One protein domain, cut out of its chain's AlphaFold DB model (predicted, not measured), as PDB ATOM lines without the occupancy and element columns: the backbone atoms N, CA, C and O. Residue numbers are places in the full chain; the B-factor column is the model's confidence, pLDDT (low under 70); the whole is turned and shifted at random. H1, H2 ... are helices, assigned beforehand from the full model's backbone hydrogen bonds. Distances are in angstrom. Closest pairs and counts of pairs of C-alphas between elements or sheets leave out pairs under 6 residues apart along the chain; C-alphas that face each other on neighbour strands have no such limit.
ATOM      1  N   ARG A   2     -45.041-108.486  32.527       84.25
ATOM      2  CA  ARG A   2     -44.192-107.264  32.496       84.25
ATOM      3  C   ARG A   2     -42.952-107.285  33.414       84.25
ATOM      4  O   ARG A   2     -41.908-106.774  33.031       84.25
ATOM      5  N   ARG A   3     -43.056-107.887  34.608       85.81
ATOM      6  CA  ARG A   3     -41.954-107.951  35.590       85.81
ATOM      7  C   ARG A   3     -40.787-108.822  35.115       85.81
ATOM      8  O   ARG A   3     -39.641-108.429  35.284       85.81
ATOM      9  N   VAL A   4     -41.083-109.947  34.460       88.50
ATOM     10  CA  VAL A   4     -40.071-110.862  33.907       88.50
ATOM     11  C   VAL A   4     -39.265-110.163  32.813       88.50
ATOM     12  O   VAL A   4     -38.041-110.166  32.858       88.50
ATOM     13  N   TYR A   5     -39.931-109.469  31.883       91.75
ATOM     14  CA  TYR A   5     -39.238-108.698  30.845       91.75
ATOM     15  C   TYR A   5     -38.420-107.532  31.407       91.75
ATOM     16  O   TYR A   5     -37.327-107.263  30.916       91.75
ATOM     17  N   ALA A   6     -38.909-106.868  32.458       89.75
ATOM     18  CA  ALA A   6     -38.138-105.837  33.147       89.75
ATOM     19  C   ALA A   6     -36.861-106.417  33.777       89.75
ATOM     20  O   ALA A   6     -35.790-105.834  33.619       89.75
ATOM     21  N   LEU A   7     -36.953-107.587  34.418       90.88
ATOM     22  CA  LEU A   7     -35.805-108.274  35.011       90.88
ATOM     23  C   LEU A   7     -34.802-108.736  33.945       90.88
ATOM     24  O   LEU A   7     -33.605-108.506  34.097       90.88
ATOM     25  N   LEU A   8     -35.277-109.279  32.819       92.38
ATOM     26  CA  LEU A   8     -34.426-109.605  31.666       92.38
ATOM     27  C   LEU A   8     -33.718-108.361  31.106       92.38
ATOM     28  O   LEU A   8     -32.543-108.425  30.748       92.38
ATOM     29  N   GLY A   9     -34.400-107.214  31.064       92.94
ATOM     30  CA  GLY A   9     -33.798-105.941  30.665       92.94
ATOM     31  C   GLY A   9     -32.685-105.480  31.611       92.94
ATOM     32  O   GLY A   9     -31.670-104.962  31.152       92.94
ATOM     33  N   VAL A  10     -32.844-105.699  32.920       91.62
ATOM     34  CA  VAL A  10     -31.811-105.405  33.929       91.62
ATOM     35  C   VAL A  10     -30.625-106.367  33.790       91.62
ATOM     36  O   VAL A  10     -29.485-105.905  33.752       91.62
ATOM     37  N   ALA A  11     -30.870-107.668  33.603       92.75
ATOM     38  CA  ALA A  11     -29.824-108.672  33.378       92.75
ATOM     39  C   ALA A  11     -28.961-108.368  32.142       92.75
ATOM     40  O   ALA A  11     -27.742-108.510  32.191       92.75
ATOM     41  N   ARG A  12     -29.570-107.865  31.058       92.38
ATOM     42  CA  ARG A  12     -28.838-107.431  29.853       92.38
ATOM     43  C   ARG A  12     -27.941-106.211  30.081       92.38
ATOM     44  O   ARG A  12     -26.956-106.061  29.376       92.38
ATOM     45  N   ARG A  13     -28.284-105.330  31.027       89.94
ATOM     46  CA  ARG A  13     -27.540-104.083  31.293       89.94
ATOM     47  C   ARG A  13     -26.410-104.258  32.304       89.94
ATOM     48  O   ARG A  13     -25.356-103.667  32.125       89.94
ATOM     49  N   TYR A  14     -26.646-105.026  33.367       88.06
ATOM     50  CA  TYR A  14     -25.713-105.161  34.495       88.06
ATOM     51  C   TYR A  14     -24.988-106.515  34.537       88.06
ATOM     52  O   TYR A  14     -24.105-106.700  35.371       88.06
ATOM     53  N   GLY A  15     -25.345-107.444  33.646       91.50
ATOM     54  CA  GLY A  15     -24.807-108.802  33.605       91.50
ATOM     55  C   GLY A  15     -25.607-109.783  34.465       91.50
ATOM     56  O   GLY A  15     -26.157-109.433  35.508       91.50
ATOM     57  N   ALA A  16     -25.680-111.039  34.019       90.56
ATOM     58  CA  ALA A  16     -26.495-112.064  34.669       90.56
ATOM     59  C   ALA A  16     -25.970-112.464  36.059       90.56
ATOM     60  O   ALA A  16     -26.763-112.649  36.977       90.56
ATOM     61  N   THR A  17     -24.647-112.556  36.226       90.00
ATOM     62  CA  THR A  17     -23.994-112.970  37.479       90.00
ATOM     63  C   THR A  17     -24.322-112.016  38.623       90.00
ATOM     64  O   THR A  17     -24.908-112.415  39.626       90.00
ATOM     65  N   ARG A  18     -24.061-110.725  38.410       89.00
ATOM     66  CA  ARG A  18     -24.315-109.663  39.386       89.00
ATOM     67  C   ARG A  18     -25.795-109.532  39.748       89.00
ATOM     68  O   ARG A  18     -26.141-109.306  40.902       89.00
ATOM     69  N   VAL A  19     -26.687-109.667  38.766       91.88
ATOM     70  CA  VAL A  19     -28.134-109.627  39.020       91.88
ATOM     71  C   VAL A  19     -28.580-110.831  39.847       91.88
ATOM     72  O   VAL A  19     -29.414-110.661  40.727       91.88
ATOM     73  N   ASN A  20     -28.007-112.017  39.620       92.50
ATOM     74  CA  ASN A  20     -28.338-113.213  40.392       92.50
ATOM     75  C   ASN A  20     -27.950-113.080  41.876       92.50
ATOM     76  O   ASN A  20     -28.751-113.406  42.748       92.50
ATOM     77  N   GLU A  21     -26.769-112.529  42.172       92.62
ATOM     78  CA  GLU A  21     -26.332-112.251  43.551       92.62
ATOM     79  C   GLU A  21     -27.301-111.301  44.272       92.62
ATOM     80  O   GLU A  21     -27.743-111.571  45.390       92.62
ATOM     81  N   VAL A  22     -27.704-110.213  43.608       92.38
ATOM     82  CA  VAL A  22     -28.666-109.260  44.182       92.38
ATOM     83  C   VAL A  22     -30.064-109.870  44.306       92.38
ATOM     84  O   VAL A  22     -30.755-109.588  45.283       92.38
ATOM     85  N   CYS A  23     -30.481-110.732  43.374       92.44
ATOM     86  CA  CYS A  23     -31.722-111.500  43.500       92.44
ATOM     87  C   CYS A  23     -31.704-112.399  44.743       92.44
ATOM     88  O   CYS A  23     -32.703-112.446  45.453       92.44
ATOM     89  N   ALA A  24     -30.590-113.072  45.041       94.00
ATOM     90  CA  ALA A  24     -30.475-113.905  46.237       94.00
ATOM     91  C   ALA A  24     -30.629-113.079  47.528       94.00
ATOM     92  O   ALA A  24     -31.406-113.448  48.408       94.00
ATOM     93  N   ILE A  25     -29.969-111.918  47.605       92.19
ATOM     94  CA  ILE A  25     -30.094-110.985  48.742       92.19
ATOM     95  C   ILE A  25     -31.532-110.459  48.865       92.19
ATOM     96  O   ILE A  25     -32.089-110.399  49.958       92.19
ATOM     97  N   ALA A  26     -32.148-110.091  47.741       92.62
ATOM     98  CA  ALA A  26     -33.524-109.615  47.698       92.62
ATOM     99  C   ALA A  26     -34.518-110.673  48.194       92.62
ATOM    100  O   ALA A  26     -35.412-110.348  48.971       92.62
ATOM    101  N   LEU A  27     -34.347-111.930  47.778       94.19
ATOM    102  CA  LEU A  27     -35.201-113.041  48.202       94.19
ATOM    103  C   LEU A  27     -35.044-113.353  49.692       94.19
ATOM    104  O   LEU A  27     -36.048-113.599  50.351       94.19
ATOM    105  N   ALA A  28     -33.828-113.261  50.237       94.38
ATOM    106  CA  ALA A  28     -33.596-113.395  51.678       94.38
ATOM    107  C   ALA A  28     -34.323-112.316  52.506       94.38
ATOM    108  O   ALA A  28     -34.624-112.535  53.674       94.38
ATOM    109  N   ALA A  29     -34.624-111.165  51.896       93.31
ATOM    110  CA  ALA A  29     -35.393-110.074  52.491       93.31
ATOM    111  C   ALA A  29     -36.862-110.024  52.010       93.31
ATOM    112  O   ALA A  29     -37.506-108.982  52.149       93.31
ATOM    113  N   GLU A  30     -37.368-111.097  51.387       93.38
ATOM    114  CA  GLU A  30     -38.729-111.203  50.824       93.38
ATOM    115  C   GLU A  30     -39.107-110.058  49.853       93.38
ATOM    116  O   GLU A  30     -40.268-109.683  49.673       93.38
ATOM    117  N   MET A  31     -38.114-109.478  49.177       93.31
ATOM    118  CA  MET A  31     -38.283-108.321  48.305       93.31
ATOM    119  C   MET A  31     -38.464-108.736  46.836       93.31
ATOM    120  O   MET A  31     -37.521-109.166  46.179       93.31
ATOM    121  N   LEU A  32     -39.654-108.499  46.269       89.75
ATOM    122  CA  LEU A  32     -39.998-108.877  44.881       89.75
ATOM    123  C   LEU A  32     -40.148-107.691  43.899       89.75
ATOM    124  O   LEU A  32     -40.678-107.849  42.794       89.75
ATOM    125  N   ASP A  33     -39.704-106.485  44.275       92.12
ATOM    126  CA  ASP A  33     -39.794-105.287  43.425       92.12
ATOM    127  C   ASP A  33     -38.544-105.080  42.547       92.12
ATOM    128  O   ASP A  33     -37.464-104.718  43.019       92.12
ATOM    129  N   VAL A  34     -38.724-105.219  41.229       91.12
ATOM    130  CA  VAL A  34     -37.680-105.037  40.204       91.12
ATOM    131  C   VAL A  34     -37.123-103.604  40.178       91.12
ATOM    132  O   VAL A  34     -35.946-103.409  39.872       91.12
ATOM    133  N   ARG A  35     -37.926-102.580  40.508       91.75
ATOM    134  CA  ARG A  35     -37.439-101.187  40.554       91.75
ATOM    135  C   ARG A  35     -36.478-100.980  41.718       91.75
ATOM    136  O   ARG A  35     -35.457-100.313  41.552       91.75
ATOM    137  N   ARG A  36     -36.788-101.568  42.875       91.50
ATOM    138  CA  ARG A  36     -35.923-101.538  44.058       91.50
ATOM    139  C   ARG A  36     -34.636-102.325  43.816       91.50
ATOM    140  O   ARG A  36     -33.564-101.826  44.134       91.50
ATOM    141  N   LEU A  37     -34.732-103.463  43.129       92.00
ATOM    142  CA  LEU A  37     -33.578-104.252  42.691       92.00
ATOM    143  C   LEU A  37     -32.640-103.441  41.776       92.00
ATOM    144  O   LEU A  37     -31.430-103.418  41.994       92.00
ATOM    145  N   LYS A  38     -33.185-102.682  40.811       91.19
ATOM    146  CA  LYS A  38     -32.391-101.765  39.969       91.19
ATOM    147  C   LYS A  38     -31.633-100.726  40.804       91.19
ATOM    148  O   LYS A  38     -30.452-100.512  40.559       91.19
ATOM    149  N   ARG A  39     -32.282-100.126  41.810       90.81
ATOM    150  CA  ARG A  39     -31.626 -99.170  42.722       90.81
ATOM    151  C   ARG A  39     -30.520 -99.828  43.547       90.81
ATOM    152  O   ARG A  39     -29.467 -99.229  43.698       90.81
ATOM    153  N   MET A  40     -30.728-101.054  44.031       89.94
ATOM    154  CA  MET A  40     -29.690-101.802  44.753       89.94
ATOM    155  C   MET A  40     -28.467-102.074  43.873       89.94
ATOM    156  O   MET A  40     -27.345-101.955  44.345       89.94
ATOM    157  N   LEU A  41     -28.660-102.383  42.587       89.94
ATOM    158  CA  LEU A  41     -27.553-102.562  41.639       89.94
ATOM    159  C   LEU A  41     -26.796-101.257  41.368       89.94
ATOM    160  O   LEU A  41     -25.569-101.269  41.271       89.94
ATOM    161  N   GLU A  42     -27.512-100.137  41.262       88.75
ATOM    162  CA  GLU A  42     -26.914 -98.804  41.115       88.75
ATOM    163  C   GLU A  42     -26.118 -98.415  42.374       88.75
ATOM    164  O   GLU A  42     -24.969 -97.991  42.269       88.75
ATOM    165  N   GLN A  43     -26.677 -98.652  43.564       84.69
ATOM    166  CA  GLN A  43     -26.032 -98.383  44.854       84.69
ATOM    167  C   GLN A  43     -24.869 -99.326  45.165       84.69
ATOM    168  O   GLN A  43     -23.905 -98.904  45.782       84.69
ATOM    169  N   ALA A  44     -24.921-100.585  44.735       74.38
ATOM    170  CA  ALA A  44     -23.792-101.503  44.858       74.38
ATOM    171  C   ALA A  44     -22.660-101.158  43.877       74.38
ATOM    172  O   ALA A  44     -21.541-101.629  44.045       74.38
ATOM    173  N   ALA A  45     -22.943-100.406  42.803       65.31
ATOM    174  CA  ALA A  45     -21.916 -99.931  41.873       65.31
ATOM    175  C   ALA A  45     -21.172 -98.718  42.427       65.31
ATOM    176  O   ALA A  45     -19.985 -98.561  42.157       65.31
ATOM    177  N   THR A  46     -21.845 -97.880  43.213       63.62
ATOM    178  CA  THR A  46     -21.160 -96.894  44.037       63.62
ATOM    179  C   THR A  46     -20.540 -97.637  45.210       63.62
ATOM    180  O   THR A  46     -21.299 -98.116  46.052       63.62
TER     181      THR A  46
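AT A GLANCE: This is residues 2 to 46 of the 86 residues of an uncharacterized protein of Acidobacteria bacterium (UniProt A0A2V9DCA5). Two helices, H1 and H3, run side by side in the same direction, and the helix between them in the chain, H2, crosses H3 at a steep angle on one side of the pair. H2 begins near the last residues of H1 and runs on past H3, and the unnamed residues 29 to 33 fold the chain back to the beginning of H3. The printed part has 45 residues with three named helices in the order H1, H2, H3 and no named strand, and its class is all helix. It is compact, with a radius of gyration of the C-alphas of 9.6 A and spans of 25 by 23 by 16 A.

IN THESE COORDINATES: H1 is residues 2 to 14, 18.7 A from C-alpha 2 at (-44.192, -107.264, 32.496) to C-alpha 14. H2 is residues 16 to 28 and measures 18.5 A; its C-alpha 28 is at (-33.596, -113.395, 51.678). H3 is residues 34 to 45, 16.7 A long, and ends with C-alpha 45 at (-21.916, -99.931, 41.873).

HOW THE PARTS SIT: H1 and H2 are close but not clearly touching, at a steep tilt of 53 degrees, opposite ways; their closest C-alphas, those of Ala 11 and Val 19, are 6.0 A apart. H1 and H3 touch at a shallow tilt of 13 degrees and run the same way, the closest C-alphas being those of Leu 7 and Val 34, 6.4 A apart. H2 and H3 touch at a steep tilt of 65 degrees, opposite ways, with the C-alphas of Val 22 and Leu 37 closest at 7.2 A. H3 touches H2 with residues 37 to 41 alone. In H1, H2 and H3 every O i to N i+4 pair is within hydrogen-bond range.

THE WHOLE: The two C-alphas farthest apart, those of Arg 2 and Thr 46, are 27.8 A apart. The printed part has no cut, and the links from H1 to H2 and from H2 to H3 are tight. The mean pLDDT of the printed part is 89.5, and residues 45 to 46 of the model are under 70.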